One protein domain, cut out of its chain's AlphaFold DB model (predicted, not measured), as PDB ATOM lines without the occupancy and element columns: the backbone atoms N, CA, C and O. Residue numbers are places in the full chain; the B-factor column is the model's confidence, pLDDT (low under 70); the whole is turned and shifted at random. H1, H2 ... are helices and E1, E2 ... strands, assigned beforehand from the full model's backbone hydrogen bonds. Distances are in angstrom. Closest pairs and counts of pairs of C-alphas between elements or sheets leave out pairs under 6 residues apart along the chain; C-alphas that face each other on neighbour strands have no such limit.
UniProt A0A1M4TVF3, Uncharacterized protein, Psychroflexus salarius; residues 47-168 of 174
ATOM      1  N   GLU A  47      37.078  30.530  -5.423       66.88
ATOM      2  CA  GLU A  47      36.915  29.110  -5.721       66.88
ATOM      3  C   GLU A  47      38.125  28.645  -6.532       66.88
ATOM      4  O   GLU A  47      38.405  29.147  -7.622       66.88
ATOM      5  N   GLU A  48      38.867  27.690  -5.980       73.69
ATOM      6  CA  GLU A  48      39.914  26.977  -6.697       73.69
ATOM      7  C   GLU A  48      39.370  25.620  -7.144       73.69
ATOM      8  O   GLU A  48      38.857  24.835  -6.344       73.69
ATOM      9  N   PHE A  49      39.495  25.331  -8.434       76.25
ATOM     10  CA  PHE A  49      39.201  24.021  -8.994       76.25
ATOM     11  C   PHE A  49      40.494  23.391  -9.473       76.25
ATOM     12  O   PHE A  49      41.245  24.004 -10.224       76.25
ATOM     13  N   THR A  50      40.714  22.140  -9.098       80.00
ATOM     14  CA  THR A  50      41.770  21.325  -9.688       80.00
ATOM     15  C   THR A  50      41.123  20.260 -10.558       80.00
ATOM     16  O   THR A  50      40.266  19.508 -10.093       80.00
ATOM     17  N   PHE A  51      41.523  20.204 -11.825       80.94
ATOM     18  CA  PHE A  51      41.138  19.142 -12.746       80.94
ATOM     19  C   PHE A  51      42.326  18.219 -12.987       80.94
ATOM     20  O   PHE A  51      43.433  18.672 -13.291       80.94
ATOM     21  N   GLU A  52      42.063  16.920 -12.899       78.56
ATOM     22  CA  GLU A  52      43.030  15.861 -13.170       78.56
ATOM     23  C   GLU A  52      42.507  14.965 -14.299       78.56
ATOM     24  O   GLU A  52      41.295  14.797 -14.478       78.56
ATOM     25  N   GLY A  53      43.427  14.416 -15.089       78.44
ATOM     26  CA  GLY A  53      43.116  13.536 -16.212       78.44
ATOM     27  C   GLY A  53      44.016  13.792 -17.415       78.44
ATOM     28  O   GLY A  53      45.006  14.522 -17.349       78.44
ATOM     29  N   THR A  54      43.666  13.199 -18.550       82.38
ATOM     30  CA  THR A  54      44.329  13.502 -19.819       82.38
ATOM     31  C   THR A  54      44.087  14.959 -20.220       82.38
ATOM     32  O   THR A  54      43.066  15.557 -19.874       82.38
ATOM     33  N   LYS A  55      44.977  15.526 -21.044       75.56
ATOM     34  CA  LYS A  55      44.830  16.896 -21.567       75.56
ATOM     35  C   LYS A  55      43.444  17.154 -22.174       75.56
ATOM     36  O   LYS A  55      42.846  18.192 -21.928       75.56
ATOM     37  N   LYS A  56      42.885  16.178 -22.897       82.31
ATOM     38  CA  LYS A  56      41.541  16.272 -23.489       82.31
ATOM     39  C   LYS A  56      40.430  16.324 -22.434       82.31
ATOM     40  O   LYS A  56      39.492  17.107 -22.575       82.31
ATOM     41  N   GLU A  57      40.506  15.486 -21.403       83.31
ATOM     42  CA  GLU A  57      39.511  15.448 -20.321       83.31
ATOM     43  C   GLU A  57      39.539  16.734 -19.504       83.31
ATOM     44  O   GLU A  57      38.490  17.310 -19.226       83.31
ATOM     45  N   VAL A  58      40.737  17.208 -19.182       78.12
ATOM     46  CA  VAL A  58      40.962  18.443 -18.436       78.12
ATOM     47  C   VAL A  58      40.470  19.664 -19.227       78.12
ATOM     48  O   VAL A  58      39.718  20.474 -18.684       78.12
ATOM     49  N   THR A  59      40.767  19.751 -20.531       79.50
ATOM     50  CA  THR A  59      40.216  20.798 -21.411       79.50
ATOM     51  C   THR A  59      38.686  20.767 -21.434       79.50
ATOM     52  O   THR A  59      38.045  21.809 -21.330       79.50
ATOM     53  N   ASN A  60      38.059  19.591 -21.518       84.12
ATOM     54  CA  ASN A  60      36.595  19.491 -21.518       84.12
ATOM     55  C   ASN A  60      35.969  19.931 -20.187       84.12
ATOM     56  O   ASN A  60      34.962  20.642 -20.191       84.12
ATOM     57  N   GLN A  61      36.557  19.530 -19.057       83.75
ATOM     58  CA  GLN A  61      36.105  19.938 -17.724       83.75
ATOM     59  C   GLN A  61      36.180  21.460 -17.559       83.75
ATOM     60  O   GLN A  61      35.204  22.087 -17.143       83.75
ATOM     61  N   LEU A  62      37.289  22.055 -17.999       79.12
ATOM     62  CA  LEU A  62      37.471  23.498 -18.037       79.12
ATOM     63  C   LEU A  62      36.409  24.193 -18.896       79.12
ATOM     64  O   LEU A  62      35.788  25.146 -18.439       79.12
ATOM     65  N   LEU A  63      36.165  23.723 -20.125       82.00
ATOM     66  CA  LEU A  63      35.178  24.340 -21.018       82.00
ATOM     67  C   LEU A  63      33.756  24.265 -20.455       82.00
ATOM     68  O   LEU A  63      32.982  25.200 -20.646       82.00
ATOM     69  N   ASN A  64      33.408  23.182 -19.758       83.50
ATOM     70  CA  ASN A  64      32.112  23.053 -19.092       83.50
ATOM     71  C   ASN A  64      31.979  24.036 -17.923       83.50
ATOM     72  O   ASN A  64      30.927  24.649 -17.751       83.50
ATOM     73  N   LYS A  65      33.052  24.221 -17.148       80.62
ATOM     74  CA  LYS A  65      33.095  25.191 -16.050       80.62
ATOM     75  C   LYS A  65      33.050  26.627 -16.565       80.62
ATOM     76  O   LYS A  65      32.187  27.383 -16.130       80.62
ATOM     77  N   LEU A  66      33.857  26.974 -17.568       77.06
ATOM     78  CA  LEU A  66      33.772  28.264 -18.257       77.06
ATOM     79  C   LEU A  66      32.347  28.534 -18.758       77.06
ATOM     80  O   LEU A  66      31.837  29.630 -18.558       77.06
ATOM     81  N   ASP A  67      31.675  27.539 -19.351       76.88
ATOM     82  CA  ASP A  67      30.303  27.714 -19.838       76.88
ATOM     83  C   ASP A  67      29.313  28.026 -18.708       76.88
ATOM     84  O   ASP A  67      28.520  28.965 -18.813       76.88
ATOM     85  N   ALA A  68      29.391  27.257 -17.619       74.88
ATOM     86  CA  ALA A  68      28.521  27.396 -16.459       74.88
ATOM     87  C   ALA A  68      28.691  28.755 -15.770       74.88
ATOM     88  O   ALA A  68      27.704  29.369 -15.378       74.88
ATOM     89  N   TYR A  69      29.915  29.267 -15.654       71.62
ATOM     90  CA  TYR A  69      30.149  30.510 -14.925       71.62
ATOM     91  C   TYR A  69      30.117  31.761 -15.793       71.62
ATOM     92  O   TYR A  69      29.652  32.783 -15.309       71.62
ATOM     93  N   MET A  70      30.559  31.715 -17.056       65.88
ATOM     94  CA  MET A  70      30.492  32.872 -17.963       65.88
ATOM     95  C   MET A  70      29.105  33.084 -18.575       65.88
ATOM     96  O   MET A  70      28.833  34.159 -19.114       65.88
ATOM     97  N   PHE A  71      28.240  32.066 -18.542       63.22
ATOM     98  CA  PHE A  71      26.934  32.116 -19.197       63.22
ATOM     99  C   PHE A  71      25.789  31.531 -18.359       63.22
ATOM    100  O   PHE A  71      24.707  31.324 -18.918       63.22
ATOM    101  N   SER A  72      25.965  31.286 -17.050       59.28
ATOM    102  CA  SER A  72      24.797  31.068 -16.186       59.28
ATOM    103  C   SER A  72      23.939  32.326 -16.179       59.28
ATOM    104  O   SER A  72      24.430  33.458 -16.136       59.28
ATOM    105  N   LYS A  73      22.628  32.110 -16.279       47.97
ATOM    106  CA  LYS A  73      21.648  33.183 -16.412       47.97
ATOM    107  C   LYS A  73      21.675  34.151 -15.235       47.97
ATOM    108  O   LYS A  73      21.343  35.297 -15.464       47.97
ATOM    109  N   ASP A  74      22.107  33.747 -14.044       45.09
ATOM    110  CA  ASP A  74      21.918  34.549 -12.829       45.09
ATOM    111  C   ASP A  74      23.017  35.597 -12.593       45.09
ATOM    112  O   ASP A  74      22.716  36.696 -12.136       45.09
ATOM    113  N   LEU A  75      24.266  35.331 -12.999       47.94
ATOM    114  CA  LEU A  75      25.371  36.307 -12.924       47.94
ATOM    115  C   LEU A  75      25.352  37.330 -14.077       47.94
ATOM    116  O   LEU A  75      25.986  38.377 -13.984       47.94
ATOM    117  N   PHE A  76      24.602  37.052 -15.152       48.28
ATOM    118  CA  PHE A  76      24.469  37.920 -16.333       48.28
ATOM    119  C   PHE A  76      23.016  38.270 -16.690       48.28
ATOM    120  O   PHE A  76      22.758  38.790 -17.777       48.28
ATOM    121  N   ALA A  77      22.060  38.007 -15.791       43.84
ATOM    122  CA  ALA A  77      20.629  38.301 -15.974       43.84
ATOM    123  C   ALA A  77      20.353  39.796 -16.155       43.84
ATOM    124  O   ALA A  77      19.303  40.179 -16.672       43.84
ATOM    125  N   LYS A  78      21.283  40.645 -15.721       51.69
ATOM    126  CA  LYS A  78      21.170  42.091 -15.808       51.69
ATOM    127  C   LYS A  78      22.160  42.591 -16.863       51.69
ATOM    128  O   LYS A  78      23.326  42.794 -16.544       51.69
ATOM    129  N   PRO A  79      21.726  42.813 -18.115       45.84
ATOM    130  CA  PRO A  79      22.598  43.222 -19.225       45.84
ATOM    131  C   PRO A  79      23.348  44.549 -19.000       45.84
ATOM    132  O   PRO A  79      24.276  44.850 -19.749       45.84
ATOM    133  N   ASN A  80      22.965  45.307 -17.968       45.97
ATOM    134  CA  ASN A  80      23.573  46.576 -17.570       45.97
ATOM    135  C   ASN A  80      24.486  46.453 -16.333       45.97
ATOM    136  O   ASN A  80      25.208  47.398 -16.031       45.97
ATOM    137  N   GLU A  81      24.460  45.328 -15.608       49.09
ATOM    138  CA  GLU A  81      25.418  45.071 -14.529       49.09
ATOM    139  C   GLU A  81      26.668  44.456 -15.151       49.09
ATOM    140  O   GLU A  81      26.688  43.314 -15.614       49.09
ATOM    141  N   VAL A  82      27.722  45.262 -15.223       49.62
ATOM    142  CA  VAL A  82      29.024  44.806 -15.689       49.62
ATOM    143  C   VAL A  82      29.635  43.984 -14.561       49.62
ATOM    144  O   VAL A  82      30.010  44.535 -13.537       49.62
ATOM    145  N   GLY A  83      29.668  42.662 -14.712       50.19
ATOM    146  CA  GLY A  83      30.365  41.746 -13.808       50.19
ATOM    147  C   GLY A  83      31.673  41.273 -14.440       50.19
ATOM    148  O   GLY A  83      31.664  40.772 -15.568       50.19
ATOM    149  N   ASN A  84      32.791  41.411 -13.726       51.94
ATOM    150  CA  ASN A  84      34.089  40.881 -14.129       51.94
ATOM    151  C   ASN A  84      34.287  39.537 -13.438       51.94
ATOM    152  O   ASN A  84      34.637  39.479 -12.264       51.94
ATOM    153  N   VAL A  85      34.139  38.438 -14.167       55.09
ATOM    154  CA  VAL A  85      34.674  37.173 -13.662       55.09
ATOM    155  C   VAL A  85      36.081  37.018 -14.214       55.09
ATOM    156  O   VAL A  85      36.253  36.908 -15.429       55.09
ATOM    157  N   LYS A  86      37.075  37.072 -13.328       56.16
ATOM    158  CA  LYS A  86      38.472  36.793 -13.645       56.16
ATOM    159  C   LYS A  86      38.723  35.323 -13.353       56.16
ATOM    160  O   LYS A  86      38.598  34.872 -12.219       56.16
ATOM    161  N   TRP A  87      39.056  34.574 -14.391       60.00
ATOM    162  CA  TRP A  87      39.480  33.185 -14.266       60.00
ATOM    163  C   TRP A  87      40.980  33.146 -14.478       60.00
ATOM    164  O   TRP A  87      41.428  33.520 -15.553       60.00
ATOM    165  N   LEU A  88      41.741  32.716 -13.482       63.00
ATOM    166  CA  LEU A  88      43.161  32.413 -13.586       63.00
ATOM    167  C   LEU A  88      43.307  30.901 -13.694       63.00
ATOM    168  O   LEU A  88      42.994  30.165 -12.768       63.00
ATOM    169  N   ILE A  89      43.740  30.430 -14.848       63.41
ATOM    170  CA  ILE A  89      43.837  29.019 -15.192       63.41
ATOM    171  C   ILE A  89      45.315  28.708 -15.416       63.41
ATOM    172  O   ILE A  89      45.901  29.206 -16.371       63.41
ATOM    173  N   SER A  90      45.936  27.904 -14.562       65.94
ATOM    174  CA  SER A  90      47.338  27.490 -14.679       65.94
ATOM    175  C   SER A  90      47.466  25.978 -14.851       65.94
ATOM    176  O   SER A  90      46.635  25.206 -14.367       65.94
ATOM    177  N   TYR A  91      48.499  25.539 -15.576       62.03
ATOM    178  CA  TYR A  91      48.813  24.118 -15.749       62.03
ATOM    179  C   TYR A  91      50.125  23.770 -15.045       62.03
ATOM    180  O   TYR A  91      51.173  24.317 -15.382       62.03
ATOM    181  N   THR A  92      50.094  22.832 -14.102       60.41
ATOM    182  CA  THR A  92      51.269  22.361 -13.348       60.41
ATOM    183  C   THR A  92      51.253  20.839 -13.286       60.41
ATOM    184  O   THR A  92      50.268  20.270 -12.823       60.41
ATOM    185  N   ASP A  93      52.310  20.170 -13.756       58.66
ATOM    186  CA  ASP A  93      52.524  18.719 -13.598       58.66
ATOM    187  C   ASP A  93      51.285  17.841 -13.866       58.66
ATOM    188  O   ASP A  93      50.905  16.980 -13.075       58.66
ATOM    189  N   ASN A  94      50.649  18.068 -15.020       62.16
ATOM    190  CA  ASN A  94      49.424  17.405 -15.495       62.16
ATOM    191  C   ASN A  94      48.111  17.793 -14.796       62.16
ATOM    192  O   ASN A  94      47.056  17.254 -15.135       62.16
ATOM    193  N   LYS A  95      48.151  18.747 -13.870       65.31
ATOM    194  CA  LYS A  95      46.976  19.317 -13.215       65.31
ATOM    195  C   LYS A  95      46.652  20.671 -13.814       65.31
ATOM    196  O   LYS A  95      47.542  21.483 -14.059       65.31
ATOM    197  N   LEU A  96      45.367  20.916 -14.027       71.50
ATOM    198  CA  LEU A  96      44.870  22.242 -14.367       71.50
ATOM    199  C   LEU A  96      44.246  22.848 -13.119       71.50
ATOM    200  O   LEU A  96      43.225  22.353 -12.639       71.50
ATOM    201  N   VAL A  97      44.864  23.906 -12.618       71.94
ATOM    202  CA  VAL A  97      44.377  24.687 -11.487       71.94
ATOM    203  C   VAL A  97      43.635  25.890 -12.041       71.94
ATOM    204  O   VAL A  97      44.129  26.609 -12.902       71.94
ATOM    205  N   VAL A  98      42.418  26.101 -11.570       70.12
ATOM    206  CA  VAL A  98      41.558  27.195 -11.996       70.12
ATOM    207  C   VAL A  98      41.140  27.966 -10.767       70.12
ATOM    208  O   VAL A  98      40.270  27.529 -10.023       70.12
ATOM    209  N   LYS A  99      41.763  29.118 -10.568       67.00
ATOM    210  CA  LYS A  99      41.378  30.098  -9.567       67.00
ATOM    211  C   LYS A  99      40.365  31.041 -10.180       67.00
ATOM    212  O   LYS A  99      40.651  31.773 -11.125       67.00
ATOM    213  N   GLN A 100      39.161  31.003  -9.652       66.31
ATOM    214  CA  GLN A 100      38.125  31.948  -9.991       66.31
ATOM    215  C   GLN A 100      38.151  33.093  -8.984       66.31
ATOM    216  O   GLN A 100      38.248  32.866  -7.785       66.31
ATOM    217  N   SER A 101      38.008  34.314  -9.485       60.12
ATOM    218  CA  SER A 101      37.574  35.457  -8.697       60.12
ATOM    219  C   SER A 101      36.410  36.129  -9.416       60.12
ATOM    220  O   SER A 101      36.475  36.437 -10.614       60.12
ATOM    221  N   VAL A 102      35.304  36.316  -8.700       55.84
ATOM    222  CA  VAL A 102      34.145  37.058  -9.197       55.84
ATOM    223  C   VAL A 102      34.230  38.453  -8.602       55.84
ATOM    224  O   VAL A 102      33.972  38.643  -7.421       55.84
ATOM    225  N   HIS A 103      34.563  39.437  -9.427       55.81
ATOM    226  CA  HIS A 103      34.602  40.830  -9.013       55.81
ATOM    227  C   HIS A 103      33.496  41.613  -9.716       55.81
ATOM    228  O   HIS A 103      33.362  41.580 -10.941       55.81
ATOM    229  N   THR A 104      32.725  42.394  -8.972       51.16
ATOM    230  CA  THR A 104      32.005  43.508  -9.588       51.16
ATOM    231  C   THR A 104      33.046  44.607  -9.830       51.16
ATOM    232  O   THR A 104      33.644  45.068  -8.860       51.16
ATOM    233  N   PRO A 105      33.376  44.978 -11.083       48.22
ATOM    234  CA  PRO A 105      34.328  46.045 -11.356       48.22
ATOM    235  C   PRO A 105      34.006  47.313 -10.557       48.22
ATOM    236  O   PRO A 105      32.828  47.659 -10.441       48.22
ATOM    237  N   PRO A 106      35.023  48.075 -10.115       47.12
ATOM    238  CA  PRO A 106      34.830  49.507  -9.910       47.12
ATOM    239  C   PRO A 106      34.390  50.156 -11.238       47.12
ATOM    240  O   PRO A 106      34.703  49.630 -12.304       47.12
ATOM    241  N   GLU A 107      33.693  51.299 -11.191       47.28
ATOM    242  CA  GLU A 107      33.082  51.988 -12.355       47.28
ATOM    243  C   GLU A 107      34.001  52.154 -13.589       47.28
ATOM    244  O   GLU A 107      33.519  52.295 -14.714       47.28
ATOM    245  N   ASP A 108      35.325  52.101 -13.408       50.75
ATOM    246  CA  ASP A 108      36.315  52.220 -14.474       50.75
ATOM    247  C   ASP A 108      36.571  50.900 -15.232       50.75
ATOM    248  O   ASP A 108      37.539  50.161 -15.017       50.75
ATOM    249  N   LEU A 109      35.693  50.644 -16.203       52.19
ATOM    250  CA  LEU A 109      35.760  49.533 -17.160       52.19
ATOM    251  C   LEU A 109      36.970  49.576 -18.105       52.19
ATOM    252  O   LEU A 109      37.152  48.648 -18.894       52.19
ATOM    253  N   SER A 110      37.783  50.637 -18.096       51.53
ATOM    254  CA  SER A 110      38.968  50.702 -18.957       51.53
ATOM    255  C   SER A 110      40.047  49.707 -18.516       51.53
ATOM    256  O   SER A 110      40.696  49.093 -19.363       51.53
ATOM    257  N   LYS A 111      40.157  49.446 -17.206       52.94
ATOM    258  CA  LYS A 111      41.153  48.532 -16.618       52.94
ATOM    259  C   LYS A 111      40.857  47.048 -16.844       52.94
ATOM    260  O   LYS A 111      41.739  46.221 -16.654       52.94
ATOM    261  N   SER A 112      39.635  46.686 -17.247       60.50
ATOM    262  CA  SER A 112      39.280  45.295 -17.573       60.50
ATOM    263  C   SER A 112      39.560  44.925 -19.033       60.50
ATOM    264  O   SER A 112      39.345  43.779 -19.416       60.50
ATOM    265  N   ARG A 113      40.036  45.872 -19.856       68.31
ATOM    266  CA  ARG A 113      40.276  45.674 -21.298       68.31
ATOM    267  C   ARG A 113      41.698  45.249 -21.652       68.31
ATOM    268  O   ARG A 113      41.975  45.060 -22.829       68.31
ATOM    269  N   SER A 114      42.576  45.107 -20.669       75.56
ATOM    270  CA  SER A 114      43.956  44.673 -20.857       75.56
ATOM    271  C   SER A 114      44.239  43.410 -20.059       75.56
ATOM    272  O   SER A 114      43.594  43.136 -19.044       75.56
ATOM    273  N   CYS A 115      45.227  42.645 -20.512       76.62
ATOM    274  CA  CYS A 115      45.684  41.483 -19.775       76.62
ATOM    275  C   CYS A 115      46.365  41.881 -18.457       76.62
ATOM    276  O   CYS A 115      46.964  42.958 -18.385       76.62
ATOM    277  N   PRO A 116      46.263  41.036 -17.415       72.25
ATOM    278  CA  PRO A 116      47.068  41.183 -16.211       72.25
ATOM    279  C   PRO A 116      48.560  41.255 -16.539       72.25
ATOM    280  O   PRO A 116      49.008  40.695 -17.541       72.25
ATOM    281  N   GLU A 117      49.325  41.910 -15.668       74.25
ATOM    282  CA  GLU A 117      50.779  41.967 -15.799       74.25
ATOM    283  C   GLU A 117      51.373  40.551 -15.902       74.25
ATOM    284  O   GLU A 117      50.939  39.623 -15.220       74.25
ATOM    285  N   GLY A 118      52.322  40.369 -16.823       72.94
ATOM    286  CA  GLY A 118      52.919  39.064 -17.120       72.94
ATOM    287  C   GLY A 118      52.112  38.164 -18.070       72.94
ATOM    288  O   GLY A 118      52.638  37.134 -18.497       72.94
ATOM    289  N   LEU A 119      50.885  38.539 -18.458       78.94
ATOM    290  CA  LEU A 119      50.102  37.843 -19.487       78.94
ATOM    291  C   LEU A 119      49.973  38.687 -20.765       78.94
ATOM    292  O   LEU A 119      49.732  39.892 -20.728       78.94
ATOM    293  N   THR A 120      50.064  38.024 -21.912       85.00
ATOM    294  CA  THR A 120      49.850  38.586 -23.247       85.00
ATOM    295  C   THR A 120      48.426  38.303 -23.718       85.00
ATOM    296  O   THR A 120      47.863  37.242 -23.434       85.00
ATOM    297  N   GLU A 121      47.838  39.232 -24.471       87.00
ATOM    298  CA  GLU A 121      46.562  38.999 -25.148       87.00
ATOM    299  C   GLU A 121      46.705  37.894 -26.196       87.00
ATOM    300  O   GLU A 121      47.529  37.974 -27.104       87.00
ATOM    301  N   TYR A 122      45.870  36.865 -26.072       85.06
ATOM    302  CA  TYR A 122      45.760  35.790 -27.049       85.06
ATOM    303  C   TYR A 122      44.596  36.030 -28.010       85.06
ATOM    304  O   TYR A 122      44.730  35.850 -29.219       85.06
ATOM    305  N   ALA A 123      43.432  36.421 -27.484       88.38
ATOM    306  CA  ALA A 123      42.268  36.705 -28.309       88.38
ATOM    307  C   ALA A 123      41.281  37.646 -27.620       88.38
ATOM    308  O   ALA A 123      41.052  37.561 -26.415       88.38
ATOM    309  N   SER A 124      40.589  38.438 -28.432       88.50
ATOM    310  CA  SER A 124      39.403  39.187 -28.037       88.50
ATOM    311  C   SER A 124      38.204  38.712 -28.859       88.50
ATOM    312  O   SER A 124      38.280  38.559 -30.081       88.50
ATOM    313  N   CYS A 125      37.095  38.419 -28.186       86.88
ATOM    314  CA  CYS A 125      35.856  37.942 -28.790       86.88
ATOM    315  C   CYS A 125      34.749  38.957 -28.515       86.88
ATOM    316  O   CYS A 125      34.504  39.290 -27.361       86.88
ATOM    317  N   SER A 126      34.046  39.414 -29.553       85.75
ATOM    318  CA  SER A 126      32.990  40.421 -29.409       85.75
ATOM    319  C   SER A 126      31.758  40.163 -30.280       85.75
ATOM    320  O   SER A 126      31.846  39.553 -31.345       85.75
ATOM    321  N   GLY A 127      30.606  40.687 -29.856       81.75
ATOM    322  CA  GLY A 127      29.339  40.664 -30.589       81.75
ATOM    323  C   GLY A 127      28.450  39.454 -30.283       81.75
ATOM    324  O   GLY A 127      28.619  38.753 -29.284       81.75
ATOM    325  N   VAL A 128      27.483  39.191 -31.165       77.12
ATOM    326  CA  VAL A 128      26.423  38.174 -30.974       77.12
ATOM    327  C   VAL A 128      26.986  36.755 -30.782       77.12
ATOM    328  O   VAL A 128      26.378  35.918 -30.121       77.12
ATOM    329  N   PHE A 129      28.193  36.495 -31.289       83.06
ATOM    330  CA  PHE A 129      28.868  35.196 -31.214       83.06
ATOM    331  C   PHE A 129      29.930  35.112 -30.107       83.06
ATOM    332  O   PHE A 129      30.767  34.210 -30.123       83.06
ATOM    333  N   THR A 130      29.912  36.018 -29.120       81.69
ATOM    334  CA  THR A 130      30.925  36.054 -28.045       81.69
ATOM    335  C   THR A 130      31.047  34.717 -27.318       81.69
ATOM    336  O   THR A 130      32.160  34.255 -27.082       81.69
ATOM    337  N   LYS A 131      29.926  34.042 -27.021       80.38
ATOM    338  CA  LYS A 131      29.926  32.743 -26.330       80.38
ATOM    339  C   LYS A 131      30.666  31.658 -27.115       80.38
ATOM    340  O   LYS A 131      31.583  31.026 -26.590       80.38
ATOM    341  N   SER A 132      30.290  31.455 -28.377       85.19
ATOM    342  CA  SER A 132      30.914  30.439 -29.230       85.19
ATOM    343  C   SER A 132      32.372  30.774 -29.543       85.19
ATOM    344  O   SER A 132      33.214  29.878 -29.504       85.19
ATOM    345  N   CYS A 133      32.689  32.053 -29.770       87.88
ATOM    346  CA  CYS A 133      34.059  32.526 -29.953       87.88
ATOM    347  C   CYS A 133      34.922  32.236 -28.719       87.88
ATOM    348  O   CYS A 133      35.968  31.604 -28.847       87.88
ATOM    349  N   THR A 134      34.448  32.608 -27.525       84.56
ATOM    350  CA  THR A 134      35.179  32.408 -26.262       84.56
ATOM    351  C   THR A 134      35.476  30.934 -26.040       84.56
ATOM    352  O   THR A 134      36.622  30.567 -25.807       84.56
ATOM    353  N   LYS A 135      34.460  30.069 -26.177       83.62
ATOM    354  CA  LYS A 135      34.622  28.623 -25.995       83.62
ATOM    355  C   LYS A 135      35.642  28.042 -26.976       83.62
ATOM    356  O   LYS A 135      36.476  27.239 -26.575       83.62
ATOM    357  N   LYS A 136      35.592  28.463 -28.244       87.75
ATOM    358  CA  LYS A 136      36.532  28.015 -29.278       87.75
ATOM    359  C   LYS A 136      37.967  28.453 -28.959       87.75
ATOM    360  O   LYS A 136      38.851  27.608 -28.916       87.75
ATOM    361  N   ARG A 137      38.184  29.742 -28.684       87.88
ATOM    362  CA  ARG A 137      39.518  30.306 -28.411       87.88
ATOM    363  C   ARG A 137      40.125  29.792 -27.105       87.88
ATOM    364  O   ARG A 137      41.304  29.479 -27.076       87.88
ATOM    365  N   ALA A 138      39.321  29.630 -26.054       83.88
ATOM    366  CA  ALA A 138      39.773  29.017 -24.806       83.88
ATOM    367  C   ALA A 138      40.207  27.556 -25.008       83.88
ATOM    368  O   ALA A 138      41.193  27.123 -24.419       83.88
ATOM    369  N   ALA A 139      39.497  26.798 -25.855       83.75
ATOM    370  CA  ALA A 139      39.868  25.422 -26.178       83.75
ATOM    371  C   ALA A 139      41.179  25.345 -26.973       83.75
ATOM    372  O   ALA A 139      42.012  24.488 -26.688       83.75
ATOM    373  N   GLU A 140      41.355  26.228 -27.962       85.12
ATOM    374  CA  GLU A 140      42.599  26.352 -28.738       85.12
ATOM    375  C   GLU A 140      43.776  26.643 -27.802       85.12
ATOM    376  O   GLU A 140      44.738  25.878 -27.767       85.12
ATOM    377  N   LEU A 141      43.631  27.652 -26.942       82.38
ATOM    378  CA  LEU A 141      44.667  28.040 -25.997       82.38
ATOM    379  C   LEU A 141      45.002  26.929 -24.994       82.38
ATOM    380  O   LEU A 141      46.165  26.569 -24.838       82.38
ATOM    381  N   ALA A 142      43.994  26.313 -24.369       78.75
ATOM    382  CA  ALA A 142      44.193  25.199 -23.437       78.75
ATOM    383  C   ALA A 142      44.937  24.012 -24.077       78.75
ATOM    384  O   ALA A 142      45.701  23.307 -23.412       78.75
ATOM    385  N   ASN A 143      44.760  23.795 -25.383       79.31
ATOM    386  CA  ASN A 143      45.480  22.758 -26.114       79.31
ATOM    387  C   ASN A 143      46.946  23.121 -26.410       79.31
ATOM    388  O   ASN A 143      47.753  22.217 -26.626       79.31
ATOM    389  N   GLU A 144      47.324  24.393 -26.380       79.38
ATOM    390  CA  GLU A 144      48.682  24.867 -26.692       79.38
ATOM    391  C   GLU A 144      49.545  25.115 -25.447       79.38
ATOM    392  O   GLU A 144      50.782  25.082 -25.546       79.38
ATOM    393  N   ILE A 145      48.886  25.271 -24.292       74.88
ATOM    394  CA  ILE A 145      49.489  25.457 -22.970       74.88
ATOM    395  C   ILE A 145      50.388  24.274 -22.580       74.88
ATOM    396  O   ILE A 145      50.036  23.096 -22.773       74.88
ATOM    397  N   LYS A 146      51.555  24.606 -22.019       75.62
ATOM    398  CA  LYS A 146      52.548  23.695 -21.426       75.62
ATOM    399  C   LYS A 146      52.572  23.797 -19.890       75.62
ATOM    400  O   LYS A 146      52.017  24.742 -19.332       75.62
ATOM    401  N   PRO A 147      53.217  22.843 -19.188       71.56
ATOM    402  CA  PRO A 147      53.476  22.976 -17.754       71.56
ATOM    403  C   PRO A 147      54.184  24.296 -17.420       71.56
ATOM    404  O   PRO A 147      55.132  24.675 -18.106       71.56
ATOM    405  N   GLY A 148      53.708  24.985 -16.383       69.38
ATOM    406  CA  GLY A 148      54.208  26.285 -15.929       69.38
ATOM    407  C   GLY A 148      53.549  27.498 -16.598       69.38
ATOM    408  O   GLY A 148      53.799  28.627 -16.187       69.38
ATOM    409  N   GLU A 149      52.693  27.302 -17.603       75.56
ATOM    410  CA  GLU A 149      52.003  28.397 -18.294       75.56
ATOM    411  C   GLU A 149      50.638  28.711 -17.661       75.56
ATOM    412  O   GLU A 149      49.971  27.851 -17.076       75.56
ATOM    413  N   THR A 150      50.217  29.972 -17.795       74.88
ATOM    414  CA  THR A 150      48.953  30.502 -17.256       74.88
ATOM    415  C   THR A 150      48.099  31.085 -18.378       74.88
ATOM    416  O   THR A 150      48.620  31.611 -19.359       74.88
ATOM    417  N   PHE A 151      46.782  31.004 -18.227       79.31
ATOM    418  CA  PHE A 151      45.750  31.525 -19.115       79.31
ATOM    419  C   PHE A 151      44.625  32.159 -18.294       79.31
ATOM    420  O   PHE A 151      44.324  31.723 -17.191       79.31
ATOM    421  N   SER A 152      43.981  33.191 -18.826       77.12
ATOM    422  CA  SER A 152      42.811  33.799 -18.205       77.12
ATOM    423  C   SER A 152      41.738  34.173 -19.213       77.12
ATOM    424  O   SER A 152      42.062  34.588 -20.325       77.12
ATOM    425  N   VAL A 153      40.469  34.099 -18.800       78.94
ATOM    426  CA  VAL A 153      39.332  34.659 -19.545       78.94
ATOM    427  C   VAL A 153      38.681  35.746 -18.706       78.94
ATOM    428  O   VAL A 153      38.291  35.501 -17.566       78.94
ATOM    429  N   THR A 154      38.533  36.930 -19.288       76.31
ATOM    430  CA  THR A 154      37.899  38.095 -18.669       76.31
ATOM    431  C   THR A 154      36.737  38.549 -19.538       76.31
ATOM    432  O   THR A 154      36.905  38.780 -20.731       76.31
ATOM    433  N   ARG A 155      35.538  38.713 -18.976       74.19
ATOM    434  CA  ARG A 155      34.447  39.395 -19.689       74.19
ATOM    435  C   ARG A 155      34.676  40.904 -19.610       74.19
ATOM    436  O   ARG A 155      34.746  41.448 -18.520       74.19
ATOM    437  N   THR A 156      34.786  41.569 -20.756       70.38
ATOM    438  CA  THR A 156      35.104  43.008 -20.845       70.38
ATOM    439  C   THR A 156      33.882  43.872 -21.162       70.38
ATOM    440  O   THR A 156      33.980  45.096 -21.232       70.38
ATOM    441  N   GLY A 157      32.719  43.242 -21.365       67.56
ATOM    442  CA  GLY A 157      31.469  43.914 -21.697       67.56
ATOM    443  C   GLY A 157      30.288  42.950 -21.887       67.56
ATOM    444  O   GLY A 157      30.436  41.727 -21.789       67.56
ATOM    445  N   PRO A 158      29.084  43.470 -22.191       66.31
ATOM    446  CA  PRO A 158      27.871  42.660 -22.332       66.31
ATOM    447  C   PRO A 158      27.969  41.645 -23.474       66.31
ATOM    448  O   PRO A 158      27.356  40.584 -23.410       66.31
ATOM    449  N   MET A 159      28.784  41.928 -24.487       75.94
ATOM    450  CA  MET A 159      29.059  41.039 -25.611       75.94
ATOM    451  C   MET A 159      30.549  41.065 -25.942       75.94
ATOM    452  O   MET A 159      30.905  41.192 -27.110       75.94
ATOM    453  N   SER A 160      31.425  41.057 -24.937       78.00
ATOM    454  CA  SER A 160      32.862  40.985 -25.194       78.00
ATOM    455  C   SER A 160      33.630  40.256 -24.103       78.00
ATOM    456  O   SER A 160      33.309  40.349 -22.916       78.00
ATOM    457  N   THR A 161      34.653  39.522 -24.520       81.69
ATOM    458  CA  THR A 161      35.571  38.776 -23.662       81.69
ATOM    459  C   THR A 161      36.999  38.924 -24.180       81.69
ATOM    460  O   THR A 161      37.229  39.057 -25.380       81.69
ATOM    461  N   LEU A 162      37.950  38.905 -23.256       84.38
ATOM    462  CA  LEU A 162      39.385  38.956 -23.473       84.38
ATOM    463  C   LEU A 162      39.997  37.671 -22.924       84.38
ATOM    464  O   LEU A 162      39.667  37.237 -21.820       84.38
ATOM    465  N   ILE A 163      40.876  37.064 -23.704       85.44
ATOM    466  CA  ILE A 163      41.608  35.855 -23.363       85.44
ATOM    467  C   ILE A 163      43.093  36.202 -23.347       85.44
ATOM    468  O   ILE A 163      43.628  36.671 -24.349       85.44
ATOM    469  N   CYS A 164      43.747  35.942 -22.220       83.25
ATOM    470  CA  CYS A 164      45.169  36.205 -22.014       83.25
ATOM    471  C   CYS A 164      45.912  34.917 -21.691       83.25
ATOM    472  O   CYS A 164      45.321  34.007 -21.118       83.25
ATOM    473  N   GLY A 165      47.201  34.849 -21.989       82.81
ATOM    474  CA  GLY A 165      48.057  33.744 -21.571       82.81
ATOM    475  C   GLY A 165      49.505  34.175 -21.407       82.81
ATOM    476  O   GLY A 165      49.861  35.306 -21.707       82.81
ATOM    477  N   THR A 166      50.361  33.298 -20.903       79.06
ATOM    478  CA  THR A 166      51.795  33.592 -20.779       79.06
ATOM    479  C   THR A 166      52.477  33.706 -22.155       79.06
ATOM    480  O   THR A 166      52.015  33.081 -23.116       79.06
ATOM    481  N   PRO A 167      53.611  34.429 -22.267       62.06
ATOM    482  CA  PRO A 167      54.239  34.784 -23.551       62.06
ATOM    483  C   PRO A 167      54.569  33.612 -24.491       62.06
ATOM    484  O   PRO A 167      54.567  33.774 -25.709       62.06
ATOM    485  N   SER A 168      54.785  32.409 -23.946       62.25
ATOM    486  CA  SER A 168      55.105  31.173 -24.687       62.25
ATOM    487  C   SER A 168      54.104  30.784 -25.798       62.25
ATOM    488  O   SER A 168      54.398  29.930 -26.646       62.25
TER     489      SER A 168
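This is residues 47 to 168 of the 174 residues of an uncharacterized protein of Psychroflexus salarius (UniProt A0A1M4TVF3). What is the main picture? One twisted sheet of six strands has two helices, H1 and H2, side by side over one face, both running along the strands; the long link of residues 104 to 119 passes by the other face. What builds it? The 122 printed residues include two named helices and six named strands, in chain order E1 H1 E2 E3 E4 H2 E5 E6, of mixed class. The antiparallel sheet runs E1 E3 E2 E5 E6 E4. The whole is compact, with a radius of gyration of the C-alphas of 13.7 A and spans of 40 by 28 by 26 A.

Where are the strands? E1 is residues 47 to 51, from C-alpha 47 at (36.915, 29.110, -5.721); E2, 84 to 92, is 25.3 A long and E3, 95 to 103, 25.2 A. E4 is residues 120 to 126, E5 150 to 157, and E6 160 to 165, ending at C-alpha 165 at (48.057, 33.744, -21.571). Where are the helices? H1, residues 55 to 71, measures 23.6 A, and H2, 130 to 144, 21.0 A.

What joins the strands? In the hairpin E2 and E3, N 88 and O 99 are 2.8 A apart; between E2 and E5, N 89 and O 151 are 2.7 A apart, both within hydrogen-bond range. How do the helices sit? H1 and H2 form two layers with the sheet, both helices on the same face, at heights of 8.4 A and 8.3 A. They touch, closest at the C-alphas of Thr 59 and Ala 142, 6.3 A, with a shallow tilt of 26 degrees, opposite ways. In both, every O i to N i+4 pair is within hydrogen-bond range. Which units recur? E1, H1, E2 and E4, H2, E5 are split strand-helix-strand units, two strands running the same way with another between them, each with a right-handed crossover.

How far does it reach? The C-alphas farthest apart, of Thr 54 and Glu 107, are 40.8 A apart; the printed part has no cut. Which links are long, and where is confidence low? The links H1 to E2 and E3 to E4 are long; pLDDT is under 70 in 47 residues, among them 70 to 95 and 99 to 113.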